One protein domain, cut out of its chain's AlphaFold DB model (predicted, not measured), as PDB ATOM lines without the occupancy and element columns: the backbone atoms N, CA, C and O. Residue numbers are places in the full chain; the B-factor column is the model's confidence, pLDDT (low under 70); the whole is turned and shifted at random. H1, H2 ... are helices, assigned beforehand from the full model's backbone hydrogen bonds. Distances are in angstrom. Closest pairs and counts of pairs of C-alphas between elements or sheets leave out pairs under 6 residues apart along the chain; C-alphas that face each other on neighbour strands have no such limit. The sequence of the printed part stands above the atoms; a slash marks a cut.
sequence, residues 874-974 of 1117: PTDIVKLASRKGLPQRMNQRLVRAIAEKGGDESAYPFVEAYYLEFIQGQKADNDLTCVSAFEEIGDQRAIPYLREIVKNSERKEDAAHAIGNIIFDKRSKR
ATOM      1  N   PRO A 874     155.099 226.533 250.821       84.38
ATOM      2  CA  PRO A 874     154.059 227.564 250.790       84.38
ATOM      3  C   PRO A 874     153.895 228.292 252.134       84.38
ATOM      4  O   PRO A 874     153.797 229.517 252.168       84.38
ATOM      5  N   THR A 875     154.001 227.567 253.253       84.38
ATOM      6  CA  THR A 875     153.943 228.110 254.623       84.38
ATOM      7  C   THR A 875     155.061 229.103 254.956       84.38
ATOM      8  O   THR A 875     154.921 229.918 255.867       84.38
ATOM      9  N   ASP A 876     156.188 229.049 254.246       87.25
ATOM     10  CA  ASP A 876     157.292 229.997 254.401       87.25
ATOM     11  C   ASP A 876     157.123 231.238 253.525       87.25
ATOM     12  O   ASP A 876     157.609 232.309 253.894       87.25
ATOM     13  N   ILE A 877     156.415 231.105 252.400       86.75
ATOM     14  CA  ILE A 877     156.061 232.213 251.504       86.75
ATOM     15  C   ILE A 877     154.931 233.050 252.119       86.75
ATOM     16  O   ILE A 877     154.980 234.272 252.045       86.75
ATOM     17  N   VAL A 878     153.972 232.421 252.806       81.12
ATOM     18  CA  VAL A 878     152.873 233.092 253.534       81.12
ATOM     19  C   VAL A 878     153.375 234.137 254.534       81.12
ATOM     20  O   VAL A 878     152.741 235.169 254.743       81.12
ATOM     21  N   LYS A 879     154.534 233.894 255.157       83.56
ATOM     22  CA  LYS A 879     155.157 234.818 256.122       83.56
ATOM     23  C   LYS A 879     155.684 236.100 255.457       83.56
ATOM     24  O   LYS A 879     156.150 237.007 256.148       83.56
ATOM     25  N   LEU A 880     155.670 236.171 254.127       85.75
ATOM     26  CA  LEU A 880     156.134 237.304 253.339       85.75
ATOM     27  C   LEU A 880     154.955 238.192 252.932       85.75
ATOM     28  O   LEU A 880     153.896 237.712 252.544       85.75
ATOM     29  N   ALA A 881     155.160 239.508 252.945       82.75
ATOM     30  CA  ALA A 881     154.232 240.437 252.310       82.75
ATOM     31  C   ALA A 881     154.534 240.538 250.804       82.75
ATOM     32  O   ALA A 881     155.699 240.652 250.412       82.75
ATOM     33  N   SER A 882     153.505 240.530 249.949       83.12
ATOM     34  CA  SER A 882     153.680 240.837 248.520       83.12
ATOM     35  C   SER A 882     154.273 242.242 248.360       83.12
ATOM     36  O   SER A 882     153.795 243.205 248.972       83.12
ATOM     37  N   ARG A 883     155.355 242.366 247.581       84.75
ATOM     38  CA  ARG A 883     156.086 243.630 247.419       84.75
ATOM     39  C   ARG A 883     155.596 244.401 246.205       84.75
ATOM     40  O   ARG A 883     155.776 243.937 245.083       84.75
ATOM     41  N   LYS A 884     155.095 245.613 246.446       82.06
ATOM     42  CA  LYS A 884     154.648 246.512 245.382       82.06
ATOM     43  C   LYS A 884     155.810 247.090 244.567       82.06
ATOM     44  O   LYS A 884     156.857 247.409 245.132       82.06
ATOM     45  N   GLY A 885     155.606 247.274 243.265       77.12
ATOM     46  CA  GLY A 885     156.526 247.924 242.330       77.12
ATOM     47  C   GLY A 885     157.702 247.063 241.860       77.12
ATOM     48  O   GLY A 885     158.628 247.595 241.251       77.12
ATOM     49  N   LEU A 886     157.700 245.754 242.141       80.94
ATOM     50  CA  LEU A 886     158.722 244.842 241.619       80.94
ATOM     51  C   LEU A 886     158.473 244.498 240.140       80.94
ATOM     52  O   LEU A 886     157.325 244.486 239.697       80.94
ATOM     53  N   PRO A 887     159.514 244.139 239.363       82.56
ATOM     54  CA  PRO A 887     159.321 243.531 238.049       82.56
ATOM     55  C   PRO A 887     158.394 242.307 238.143       82.56
ATOM     56  O   PRO A 887     158.619 241.441 238.990       82.56
ATOM     57  N   GLN A 888     157.401 242.198 237.250       77.38
ATOM     58  CA  GLN A 888     156.340 241.167 237.276       77.38
ATOM     59  C   GLN A 888     156.864 239.752 237.586       77.38
ATOM     60  O   GLN A 888     156.322 239.048 238.439       77.38
ATOM     61  N   ARG A 889     157.985 239.361 236.959       81.44
ATOM     62  CA  ARG A 889     158.636 238.047 237.119       81.44
ATOM     63  C   ARG A 889     159.022 237.681 238.563       81.44
ATOM     64  O   ARG A 889     159.217 236.502 238.849       81.44
ATOM     65  N   MET A 890     159.187 238.660 239.455       84.62
ATOM     66  CA  MET A 890     159.696 238.455 240.816       84.62
ATOM     67  C   MET A 890     158.628 237.871 241.751       84.62
ATOM     68  O   MET A 890     158.791 236.744 242.216       84.62
ATOM     69  N   ASN A 891     157.509 238.573 241.965       86.88
ATOM     70  CA  ASN A 891     156.399 238.044 242.773       86.88
ATOM     71  C   ASN A 891     155.717 236.855 242.083       86.88
ATOM     72  O   ASN A 891     155.337 235.896 242.754       86.88
ATOM     73  N   GLN A 892     155.643 236.864 240.744       87.69
ATOM     74  CA  GLN A 892     155.080 235.756 239.972       87.69
ATOM     75  C   GLN A 892     155.768 234.426 240.284       87.69
ATOM     76  O   GLN A 892     155.095 233.405 240.382       87.69
ATOM     77  N   ARG A 893     157.099 234.411 240.461       88.94
ATOM     78  CA  ARG A 893     157.823 233.185 240.825       88.94
ATOM     79  C   ARG A 893     157.334 232.613 242.150       88.94
ATOM     80  O   ARG A 893     157.118 231.412 242.232       88.94
ATOM     81  N   LEU A 894     157.100 233.446 243.161       90.44
ATOM     82  CA  LEU A 894     156.602 232.980 244.458       90.44
ATOM     83  C   LEU A 894     155.146 232.492 244.375       90.44
ATOM     84  O   LEU A 894     154.829 231.447 244.935       90.44
ATOM     85  N   VAL A 895     154.288 233.164 243.597       90.12
ATOM     86  CA  VAL A 895     152.922 232.677 243.307       90.12
ATOM     87  C   VAL A 895     152.955 231.348 242.550       90.12
ATOM     88  O   VAL A 895     152.184 230.441 242.850       90.12
ATOM     89  N   ARG A 896     153.894 231.185 241.615       89.31
ATOM     90  CA  ARG A 896     154.110 229.929 240.896       89.31
ATOM     91  C   ARG A 896     154.557 228.799 241.826       89.31
ATOM     92  O   ARG A 896     154.106 227.679 241.635       89.31
ATOM     93  N   ALA A 897     155.371 229.071 242.849       87.44
ATOM     94  CA  ALA A 897     155.686 228.061 243.864       87.44
ATOM     95  C   ALA A 897     154.432 227.595 244.623       87.44
ATOM     96  O   ALA A 897     154.305 226.401 244.870       87.44
ATOM     97  N   ILE A 898     153.497 228.499 244.943       88.88
ATOM     98  CA  ILE A 898     152.209 228.138 245.564       88.88
ATOM     99  C   ILE A 898     151.364 227.294 244.593       88.88
ATOM    100  O   ILE A 898     150.815 226.271 244.987       88.88
ATOM    101  N   ALA A 899     151.319 227.660 243.308       86.12
ATOM    102  CA  ALA A 899     150.633 226.866 242.285       86.12
ATOM    103  C   ALA A 899     151.246 225.463 242.087       86.12
ATOM    104  O   ALA A 899     150.520 224.507 241.855       86.12
ATOM    105  N   GLU A 900     152.573 225.320 242.164       83.56
ATOM    106  CA  GLU A 900     153.263 224.039 241.939       83.56
ATOM    107  C   GLU A 900     153.276 223.135 243.184       83.56
ATOM    108  O   GLU A 900     153.212 221.913 243.060       83.56
ATOM    109  N   LYS A 901     153.383 223.714 244.388       81.38
ATOM    110  CA  LYS A 901     153.550 222.968 245.650       81.38
ATOM    111  C   LYS A 901     152.259 222.849 246.474       81.38
ATOM    112  O   LYS A 901     152.228 222.057 247.421       81.38
ATOM    113  N   GLY A 902     151.208 223.583 246.110       74.38
ATOM    114  CA  GLY A 902     149.955 223.702 246.862       74.38
ATOM    115  C   GLY A 902     149.994 224.830 247.899       74.38
ATOM    116  O   GLY A 902     150.975 225.557 248.007       74.38
ATOM    117  N   GLY A 903     148.930 224.995 248.679       73.88
ATOM    118  CA  GLY A 903     148.856 225.978 249.762       73.88
ATOM    119  C   GLY A 903     147.566 225.823 250.560       73.88
ATOM    120  O   GLY A 903     146.633 225.180 250.092       73.88
ATOM    121  N   ASP A 904     147.524 226.385 251.766       82.19
ATOM    122  CA  ASP A 904     146.285 226.536 252.532       82.19
ATOM    123  C   ASP A 904     145.726 227.964 252.372       82.19
ATOM    124  O   ASP A 904     146.317 228.821 251.703       82.19
ATOM    125  N   GLU A 905     144.590 228.245 253.010       86.81
ATOM    126  CA  GLU A 905     143.932 229.560 252.977       86.81
ATOM    127  C   GLU A 905     144.826 230.716 253.471       86.81
ATOM    128  O   GLU A 905     144.536 231.884 253.201       86.81
ATOM    129  N   SER A 906     145.931 230.436 254.174       85.06
ATOM    130  CA  SER A 906     146.869 231.474 254.610       85.06
ATOM    131  C   SER A 906     147.697 232.049 253.455       85.06
ATOM    132  O   SER A 906     148.163 233.183 253.549       85.06
ATOM    133  N   ALA A 907     147.831 231.324 252.337       86.94
ATOM    134  CA  ALA A 907     148.528 231.784 251.131       86.94
ATOM    135  C   ALA A 907     147.680 232.727 250.266       86.94
ATOM    136  O   ALA A 907     148.222 233.478 249.448       86.94
ATOM    137  N   TYR A 908     146.362 232.730 250.477       89.94
ATOM    138  CA  TYR A 908     145.406 233.531 249.720       89.94
ATOM    139  C   TYR A 908     145.774 235.029 249.635       89.94
ATOM    140  O   TYR A 908     145.834 235.541 248.516       89.94
ATOM    141  N   PRO A 909     146.106 235.740 250.737       90.62
ATOM    142  CA  PRO A 909     146.402 237.175 250.679       90.62
ATOM    143  C   PRO A 909     147.611 237.514 249.797       90.62
ATOM    144  O   PRO A 909     147.659 238.583 249.190       90.62
ATOM    145  N   PHE A 910     148.591 236.610 249.702       90.75
ATOM    146  CA  PHE A 910     149.764 236.809 248.851       90.75
ATOM    147  C   PHE A 910     149.390 236.731 247.363       90.75
ATOM    148  O   PHE A 910     149.801 237.585 246.573       90.75
ATOM    149  N   VAL A 911     148.577 235.736 246.986       91.19
ATOM    150  CA  VAL A 911     148.087 235.552 245.608       91.19
ATOM    151  C   VAL A 911     147.111 236.666 245.216       91.19
ATOM    152  O   VAL A 911     147.224 237.212 244.119       91.19
ATOM    153  N   GLU A 912     146.218 237.066 246.124       91.88
ATOM    154  CA  GLU A 912     145.299 238.198 245.946       91.88
ATOM    155  C   GLU A 912     146.059 239.505 245.692       91.88
ATOM    156  O   GLU A 912     145.786 240.207 244.718       91.88
ATOM    157  N   ALA A 913     147.066 239.817 246.515       88.56
ATOM    158  CA  ALA A 913     147.865 241.025 246.341       88.56
ATOM    159  C   ALA A 913     148.598 241.053 244.989       88.56
ATOM    160  O   ALA A 913     148.663 242.102 244.350       88.56
ATOM    161  N   TYR A 914     149.123 239.909 244.532       87.94
ATOM    162  CA  TYR A 914     149.741 239.797 243.210       87.94
ATOM    163  C   TYR A 914     148.724 239.988 242.072       87.94
ATOM    164  O   TYR A 914     149.015 240.708 241.114       87.94
ATOM    165  N   TYR A 915     147.530 239.395 242.183       88.19
ATOM    166  CA  TYR A 915     146.453 239.575 241.208       88.19
ATOM    167  C   TYR A 915     146.052 241.053 241.070       88.19
ATOM    168  O   TYR A 915     146.032 241.585 239.957       88.19
ATOM    169  N   LEU A 916     145.790 241.723 242.198       87.62
ATOM    170  CA  LEU A 916     145.366 243.126 242.234       87.62
ATOM    171  C   LEU A 916     146.419 244.066 241.637       87.62
ATOM    172  O   LEU A 916     146.078 245.050 240.985       87.62
ATOM    173  N   GLU A 917     147.699 243.777 241.857       82.12
ATOM    174  CA  GLU A 917     148.783 244.623 241.369       82.12
ATOM    175  C   GLU A 917     149.079 244.421 239.875       82.12
ATOM    176  O   GLU A 917     149.195 245.403 239.141       82.12
ATOM    177  N   PHE A 918     149.203 243.172 239.413       75.31
ATOM    178  CA  PHE A 918     149.763 242.882 238.086       75.31
ATOM    179  C   PHE A 918     148.749 242.403 237.054       75.31
ATOM    180  O   PHE A 918     148.944 242.672 235.874       75.31
ATOM    181  N   ILE A 919     147.692 241.701 237.465       74.31
ATOM    182  CA  ILE A 919     146.707 241.143 236.529       74.31
ATOM    183  C   ILE A 919     145.607 242.165 236.243       74.31
ATOM    184  O   ILE A 919     145.316 242.470 235.089       74.31
ATOM    185  N   GLN A 920     145.039 242.772 237.288       75.12
ATOM    186  CA  GLN A 920     144.009 243.797 237.112       75.12
ATOM    187  C   GLN A 920     144.581 245.113 236.544       75.12
ATOM    188  O   GLN A 920     143.902 245.817 235.796       75.12
ATOM    189  N   GLY A 921     145.837 245.442 236.876       66.75
ATOM    190  CA  GLY A 921     146.502 246.690 236.479       66.75
ATOM    191  C   GLY A 921     147.123 246.701 235.074       66.75
ATOM    192  O   GLY A 921     147.350 247.781 234.527       66.75
ATOM    193  N   GLN A 922     147.400 245.538 234.473       60.19
ATOM    194  CA  GLN A 922     147.991 245.395 233.136       60.19
ATOM    195  C   GLN A 922     147.464 244.106 232.485       60.19
ATOM    196  O   GLN A 922     147.660 243.025 233.023       60.19
ATOM    197  N   LYS A 923     146.806 244.200 231.318       54.31
ATOM    198  CA  LYS A 923     146.274 243.043 230.563       54.31
ATOM    199  C   LYS A 923     147.411 242.155 230.016       54.31
ATOM    200  O   LYS A 923     147.729 242.249 228.833       54.31
ATOM    201  N   ALA A 924     148.068 241.368 230.863       51.91
ATOM    202  CA  ALA A 924     149.237 240.562 230.508       51.91
ATOM    203  C   ALA A 924     148.913 239.061 230.391       51.91
ATOM    204  O   ALA A 924     148.113 238.525 231.151       51.91
ATOM    205  N   ASP A 925     149.629 238.384 229.491       54.56
ATOM    206  CA  ASP A 925     149.519 236.985 229.027       54.56
ATOM    207  C   ASP A 925     149.619 235.848 230.089       54.56
ATOM    208  O   ASP A 925     149.848 234.691 229.732       54.56
ATOM    209  N   ASN A 926     149.473 236.114 231.397       62.16
ATOM    210  CA  ASN A 926     149.925 235.213 232.477       62.16
ATOM    211  C   ASN A 926     148.876 234.814 233.541       62.16
ATOM    212  O   ASN A 926     149.247 234.241 234.574       62.16
ATOM    213  N   ASP A 927     147.582 235.034 233.287       70.81
ATOM    214  CA  ASP A 927     146.466 234.718 234.206       70.81
ATOM    215  C   ASP A 927     146.467 233.272 234.720       70.81
ATOM    216  O   ASP A 927     146.064 233.007 235.853       70.81
ATOM    217  N   LEU A 928     146.997 232.337 233.925       79.12
ATOM    218  CA  LEU A 928     147.074 230.915 234.261       79.12
ATOM    219  C   LEU A 928     147.810 230.650 235.588       79.12
ATOM    220  O   LEU A 928     147.435 229.735 236.320       79.12
ATOM    221  N   THR A 929     148.824 231.458 235.928       85.38
ATOM    222  CA  THR A 929     149.579 231.278 237.185       85.38
ATOM    223  C   THR A 929     148.696 231.583 238.400       85.38
ATOM    224  O   THR A 929     148.705 230.826 239.368       85.38
ATOM    225  N   CYS A 930     147.899 232.656 238.337       87.12
ATOM    226  CA  CYS A 930     146.951 233.013 239.396       87.12
ATOM    227  C   CYS A 930     145.789 232.030 239.465       87.12
ATOM    228  O   CYS A 930     145.424 231.614 240.558       87.12
ATOM    229  N   VAL A 931     145.230 231.640 238.312       88.50
ATOM    230  CA  VAL A 931     144.133 230.664 238.239       88.50
ATOM    231  C   VAL A 931     144.534 229.357 238.915       88.50
ATOM    232  O   VAL A 931     143.813 228.876 239.786       88.50
ATOM    233  N   SER A 932     145.720 228.841 238.582       87.38
ATOM    234  CA  SER A 932     146.246 227.606 239.172       87.38
ATOM    235  C   SER A 932     146.489 227.757 240.674       87.38
ATOM    236  O   SER A 932     146.085 226.898 241.448       87.38
ATOM    237  N   ALA A 933     147.097 228.864 241.117       88.56
ATOM    238  CA  ALA A 933     147.334 229.105 242.541       88.56
ATOM    239  C   ALA A 933     146.023 229.199 243.342       88.56
ATOM    240  O   ALA A 933     145.909 228.592 244.403       88.56
ATOM    241  N   PHE A 934     145.023 229.921 242.829       91.75
ATOM    242  CA  PHE A 934     143.705 230.017 243.454       91.75
ATOM    243  C   PHE A 934     143.000 228.660 243.531       91.75
ATOM    244  O   PHE A 934     142.438 228.324 244.573       91.75
ATOM    245  N   GLU A 935     143.054 227.865 242.461       86.81
ATOM    246  CA  GLU A 935     142.506 226.509 242.458       86.81
ATOM    247  C   GLU A 935     143.204 225.589 243.476       86.81
ATOM    248  O   GLU A 935     142.554 224.755 244.118       86.81
ATOM    249  N   GLU A 936     144.529 225.690 243.592       85.69
ATOM    250  CA  GLU A 936     145.312 224.861 244.504       85.69
ATOM    251  C   GLU A 936     145.061 225.197 245.971       85.69
ATOM    252  O   GLU A 936     144.946 224.275 246.776       85.69
ATOM    253  N   ILE A 937     144.905 226.483 246.294       87.94
ATOM    254  CA  ILE A 937     144.521 226.949 247.632       87.94
ATOM    255  C   ILE A 937     143.101 226.480 247.990       87.94
ATOM    256  O   ILE A 937     142.837 226.140 249.140       87.94
ATOM    257  N   GLY A 938     142.179 226.458 247.019       79.81
ATOM    258  CA  GLY A 938     140.806 225.990 247.235       79.81
ATOM    259  C   GLY A 938     139.910 226.965 248.013       79.81
ATOM    260  O   GLY A 938     138.816 226.594 248.427       79.81
ATOM    261  N   ASP A 939     140.351 228.208 248.213       87.00
ATOM    262  CA  ASP A 939     139.641 229.204 249.018       87.00
ATOM    263  C   ASP A 939     138.525 229.897 248.220       87.00
ATOM    264  O   ASP A 939     138.740 230.445 247.134       87.00
ATOM    265  N   GLN A 940     137.318 229.931 248.790       88.06
ATOM    266  CA  GLN A 940     136.141 230.540 248.163       88.06
ATOM    267  C   GLN A 940     136.284 232.047 247.912       88.06
ATOM    268  O   GLN A 940     135.638 232.579 247.003       88.06
ATOM    269  N   ARG A 941     137.153 232.741 248.655       91.38
ATOM    270  CA  ARG A 941     137.472 234.160 248.439       91.38
ATOM    271  C   ARG A 941     138.080 234.420 247.057       91.38
ATOM    272  O   ARG A 941     137.984 235.539 246.568       91.38
ATOM    273  N   ALA A 942     138.625 233.402 246.383       89.62
ATOM    274  CA  ALA A 942     139.171 233.526 245.032       89.62
ATOM    275  C   ALA A 942     138.104 233.611 243.924       89.62
ATOM    276  O   ALA A 942     138.388 234.086 242.821       89.62
ATOM    277  N   ILE A 943     136.867 233.173 244.192       87.06
ATOM    278  CA  ILE A 943     135.796 233.076 243.185       87.06
ATOM    279  C   ILE A 943     135.517 234.412 242.467       87.06
ATOM    280  O   ILE A 943     135.388 234.390 241.239       87.06
ATOM    281  N   PRO A 944     135.419 235.576 243.145       87.06
ATOM    282  CA  PRO A 944     135.215 236.862 242.476       87.06
ATOM    283  C   PRO A 944     136.309 237.190 241.453       87.06
ATOM    284  O   PRO A 944     135.990 237.624 240.346       87.06
ATOM    285  N   TYR A 945     137.573 236.913 241.784       87.88
ATOM    286  CA  TYR A 945     138.726 237.163 240.918       87.88
ATOM    287  C   TYR A 945     138.750 236.220 239.715       87.88
ATOM    288  O   TYR A 945     138.881 236.659 238.576       87.88
ATOM    289  N   LEU A 946     138.511 234.925 239.930       86.94
ATOM    290  CA  LEU A 946     138.389 233.962 238.833       86.94
ATOM    291  C   LEU A 946     137.230 234.322 237.888       86.94
ATOM    292  O   LEU A 946     137.372 234.224 236.671       86.94
ATOM    293  N   ARG A 947     136.093 234.806 238.414       85.19
ATOM    294  CA  ARG A 947     134.963 235.285 237.595       85.19
ATOM    295  C   ARG A 947     135.327 236.508 236.753       85.19
ATOM    296  O   ARG A 947     134.818 236.640 235.640       85.19
ATOM    297  N   GLU A 948     136.167 237.402 237.268       82.38
ATOM    298  CA  GLU A 948     136.697 238.539 236.509       82.38
ATOM    299  C   GLU A 948     137.606 238.060 235.363       82.38
ATOM    300  O   GLU A 948     137.418 238.496 234.224       82.38
ATOM    301  N   ILE A 949     138.492 237.087 235.617       83.19
ATOM    302  CA  ILE A 949     139.355 236.471 234.590       83.19
ATOM    303  C   ILE A 949     138.517 235.830 233.476       83.19
ATOM    304  O   ILE A 949     138.763 236.094 232.301       83.19
ATOM    305  N   VAL A 950     137.474 235.054 233.803       78.81
ATOM    306  CA  VAL A 950     136.617 234.420 232.776       78.81
ATOM    307  C   VAL A 950     135.952 235.448 231.854       78.81
ATOM    308  O   VAL A 950     135.732 235.185 230.670       78.81
ATOM    309  N   LYS A 951     135.635 236.640 232.361       76.12
ATOM    310  CA  LYS A 951     135.027 237.698 231.546       76.12
ATOM    311  C   LYS A 951     136.047 238.384 230.641       76.12
ATOM    312  O   LYS A 951     135.736 238.651 229.481       76.12
ATOM    313  N   ASN A 952     137.244 238.637 231.165       74.50
ATOM    314  CA  ASN A 952     138.177 239.608 230.594       74.50
ATOM    315  C   ASN A 952     139.423 238.996 229.924       74.50
ATOM    316  O   ASN A 952     140.169 239.740 229.291       74.50
ATOM    317  N   SER A 953     139.638 237.681 230.032       73.81
ATOM    318  CA  SER A 953     140.834 236.977 229.538       73.81
ATOM    319  C   SER A 953     140.520 235.953 228.443       73.81
ATOM    320  O   SER A 953     139.378 235.534 228.296       73.81
ATOM    321  N   GLU A 954     141.529 235.491 227.701       71.81
ATOM    322  CA  GLU A 954     141.433 234.318 226.814       71.81
ATOM    323  C   GLU A 954     141.397 232.986 227.592       71.81
ATOM    324  O   GLU A 954     140.957 231.966 227.065       71.81
ATOM    325  N   ARG A 955     141.777 232.982 228.881       73.75
ATOM    326  CA  ARG A 955     141.837 231.794 229.763       73.75
ATOM    327  C   ARG A 955     140.501 231.446 230.432       73.75
ATOM    328  O   ARG A 955     140.439 231.048 231.595       73.75
ATOM    329  N   LYS A 956     139.406 231.615 229.691       78.44
ATOM    330  CA  LYS A 956     138.024 231.510 230.195       78.44
ATOM    331  C   LYS A 956     137.666 230.106 230.671       78.44
ATOM    332  O   LYS A 956     136.977 229.961 231.674       78.44
ATOM    333  N   GLU A 957     138.135 229.083 229.959       70.88
ATOM    334  CA  GLU A 957     137.866 227.685 230.311       70.88
ATOM    335  C   GLU A 957     138.610 227.272 231.589       70.88
ATOM    336  O   GLU A 957     137.995 226.698 232.485       70.88
ATOM    337  N   ASP A 958     139.889 227.640 231.715       78.81
ATOM    338  CA  ASP A 958     140.732 227.298 232.871       78.81
ATOM    339  C   ASP A 958     140.187 227.922 234.167       78.81
ATOM    340  O   ASP A 958     140.037 227.253 235.188       78.81
ATOM    341  N   ALA A 959     139.824 229.208 234.125       80.06
ATOM    342  CA  ALA A 959     139.269 229.895 235.287       80.06
ATOM    343  C   ALA A 959     137.853 229.401 235.645       80.06
ATOM    344  O   ALA A 959     137.520 229.318 236.828       80.06
ATOM    345  N   ALA A 960     137.031 229.014 234.660       74.62
ATOM    346  CA  ALA A 960     135.740 228.373 234.918       74.62
ATOM    347  C   ALA A 960     135.920 227.010 235.603       74.62
ATOM    348  O   ALA A 960     135.242 226.713 236.586       74.62
ATOM    349  N   HIS A 961     136.881 226.214 235.137       74.44
ATOM    350  CA  HIS A 961     137.221 224.931 235.742       74.44
ATOM    351  C   HIS A 961     137.704 225.087 237.194       74.44
ATOM    352  O   HIS A 961     137.201 224.409 238.091       74.44
ATOM    353  N   ALA A 962     138.596 226.048 237.455       79.25
ATOM    354  CA  ALA A 962     139.076 226.370 238.799       79.25
ATOM    355  C   ALA A 962     137.934 226.740 239.764       79.25
ATOM    356  O   ALA A 962     137.892 226.248 240.891       79.25
ATOM    357  N   ILE A 963     136.967 227.559 239.324       81.69
ATOM    358  CA  ILE A 963     135.783 227.897 240.133       81.69
ATOM    359  C   ILE A 963     134.967 226.638 240.441       81.69
ATOM    360  O   ILE A 963     134.545 226.460 241.585       81.69
ATOM    361  N   GLY A 964     134.753 225.763 239.451       72.06
ATOM    362  CA  GLY A 964     134.087 224.474 239.657       72.06
ATOM    363  C   GLY A 964     134.763 223.666 240.767       72.06
ATOM    364  O   GLY A 964     134.105 223.228 241.709       72.06
ATOM    365  N   ASN A 965     136.090 223.583 240.730       75.31
ATOM    366  CA  ASN A 965     136.884 222.850 241.715       75.31
ATOM    367  C   ASN A 965     136.908 223.473 243.121       75.31
ATOM    368  O   ASN A 965     137.158 222.753 244.084       75.31
ATOM    369  N   ILE A 966     136.658 224.778 243.257       79.69
ATOM    370  CA  ILE A 966     136.541 225.462 244.559       79.69
ATOM    371  C   ILE A 966     135.132 225.291 245.149       79.69
ATOM    372  O   ILE A 966     134.970 225.129 246.356       79.69
ATOM    373  N   ILE A 967     134.090 225.342 244.310       73.56
ATOM    374  CA  ILE A 967     132.693 225.214 244.758       73.56
ATOM    375  C   ILE A 967     132.379 223.776 245.194       73.56
ATOM    376  O   ILE A 967     131.616 223.571 246.140       73.56
ATOM    377  N   PHE A 968     132.955 222.788 244.512       64.75
ATOM    378  CA  PHE A 968     132.782 221.375 244.824       64.75
ATOM    379  C   PHE A 968     134.027 220.858 245.540       64.75
ATOM    380  O   PHE A 968     134.999 220.450 244.912       64.75
ATOM    381  N   ASP A 969     133.974 220.932 246.872       55.22
ATOM    382  CA  ASP A 969     135.066 220.600 247.787       55.22
ATOM    383  C   ASP A 969     135.776 219.282 247.421       55.22
ATOM    384  O   ASP A 969     135.167 218.212 247.287       55.22
ATOM    385  N   LYS A 970     137.104 219.371 247.296       53.12
ATOM    386  CA  LYS A 970     138.024 218.274 247.009       53.12
ATOM    387  C   LYS A 970     138.189 217.394 248.252       53.12
ATOM    388  O   LYS A 970     139.282 217.290 248.805       53.12
ATOM    389  N   ARG A 971     137.170 216.602 248.610       40.81
ATOM    390  CA  ARG A 971     137.372 215.433 249.501       40.81
ATOM    391  C   ARG A 971     138.286 214.346 248.914       40.81
ATOM    392  O   ARG A 971     138.492 213.311 249.539       40.81
ATOM    393  N   SER A 972     138.909 214.589 247.766       41.94
ATOM    394  CA  SER A 972     139.943 213.729 247.202       41.94
ATOM    395  C   SER A 972     141.096 214.515 246.573       41.94
ATOM    396  O   SER A 972     141.578 214.150 245.508       41.94
ATOM    397  N   LYS A 973     141.619 215.557 247.230       40.12
ATOM    398  CA  LYS A 973     143.041 215.896 247.046       40.12
ATOM    399  C   LYS A 973     143.879 215.142 248.078       40.12
ATOM    400  O   LYS A 973     144.477 215.721 248.980       40.12
ATOM    401  N   ARG A 974     143.996 213.815 247.906       38.53
ATOM    402  CA  ARG A 974     145.304 213.204 248.199       38.53
ATOM    403  C   ARG A 974     146.284 213.971 247.322       38.53
ATOM    404  O   ARG A 974     145.960 214.198 246.162       38.53
TER     405      ARG A 974
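AT A GLANCE: This is residues 874 to 974 of the 1117 residues of an uncharacterized protein of Gimesia sp (UniProt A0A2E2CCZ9). Five helices stand side by side in an up-and-down bundle, each running against the one before it; H4 is in the middle, with the hairpin of H2 and H3 on one side and that of H5 and H6 on the other. The short H1 packs on H2 and on residues 906 to 907 of H3, with Pro 874 in the closest pair of C-alphas to each of these two helices. The printed part has 101 residues with six named helices, H1 to H6, and no named strand: all helix. It is compact, with a radius of gyration of the C-alphas of 12.6 A and spans of 37 by 32 by 19 A.

HOW THE PARTS SIT: H1, residues 874 to 877, touches H2, residues 888 to 901; their closest C-alphas, of Pro 874 and Ile 898, are 5.6 A apart. H2 forms a hairpin with H3, residues 905 to 919, closest at Val 895 and Val 911, C-alphas 6.1 A apart. The hub is H4, residues 927 to 937, which touches H2 the same way at a tilt of 38 degrees, only just steep; the closest C-alphas, of Ala 899 and Ala 933, are 4.0 A apart. H4 and H5, residues 940 to 952, only just touch, with 3 pairs of C-alphas within 8 A. H6, residues 956 to 967, touches H4 at a shallow tilt of 11 degrees, the same way, with the closest C-alphas, of Glu 935 and Ala 962, 5.0 A apart. H2 and H6 are apart. Every O i to N i+4 pair is within hydrogen-bond range in H4 and H6, against 9 of 10 in H2, 9 of 11 in H3 and 7 of 9 in H5; H1 is too short for one.

IN THESE COORDINATES: H1 begins at C-alpha 874 (154.059, 227.564, 250.790). H2 is 20.2 A long, H3 20.3 A, H4 15.6 A and H5 19.9 A. H6, 16.7 A, ends at C-alpha 967 (132.693, 225.214, 244.758).

THE WHOLE: The farthest C-alphas, of Gly 885 and Arg 971, are 38.4 A apart. The printed part has no cut and no long link. Residues 921 to 926 and 968 to 974 have pLDDT under 70.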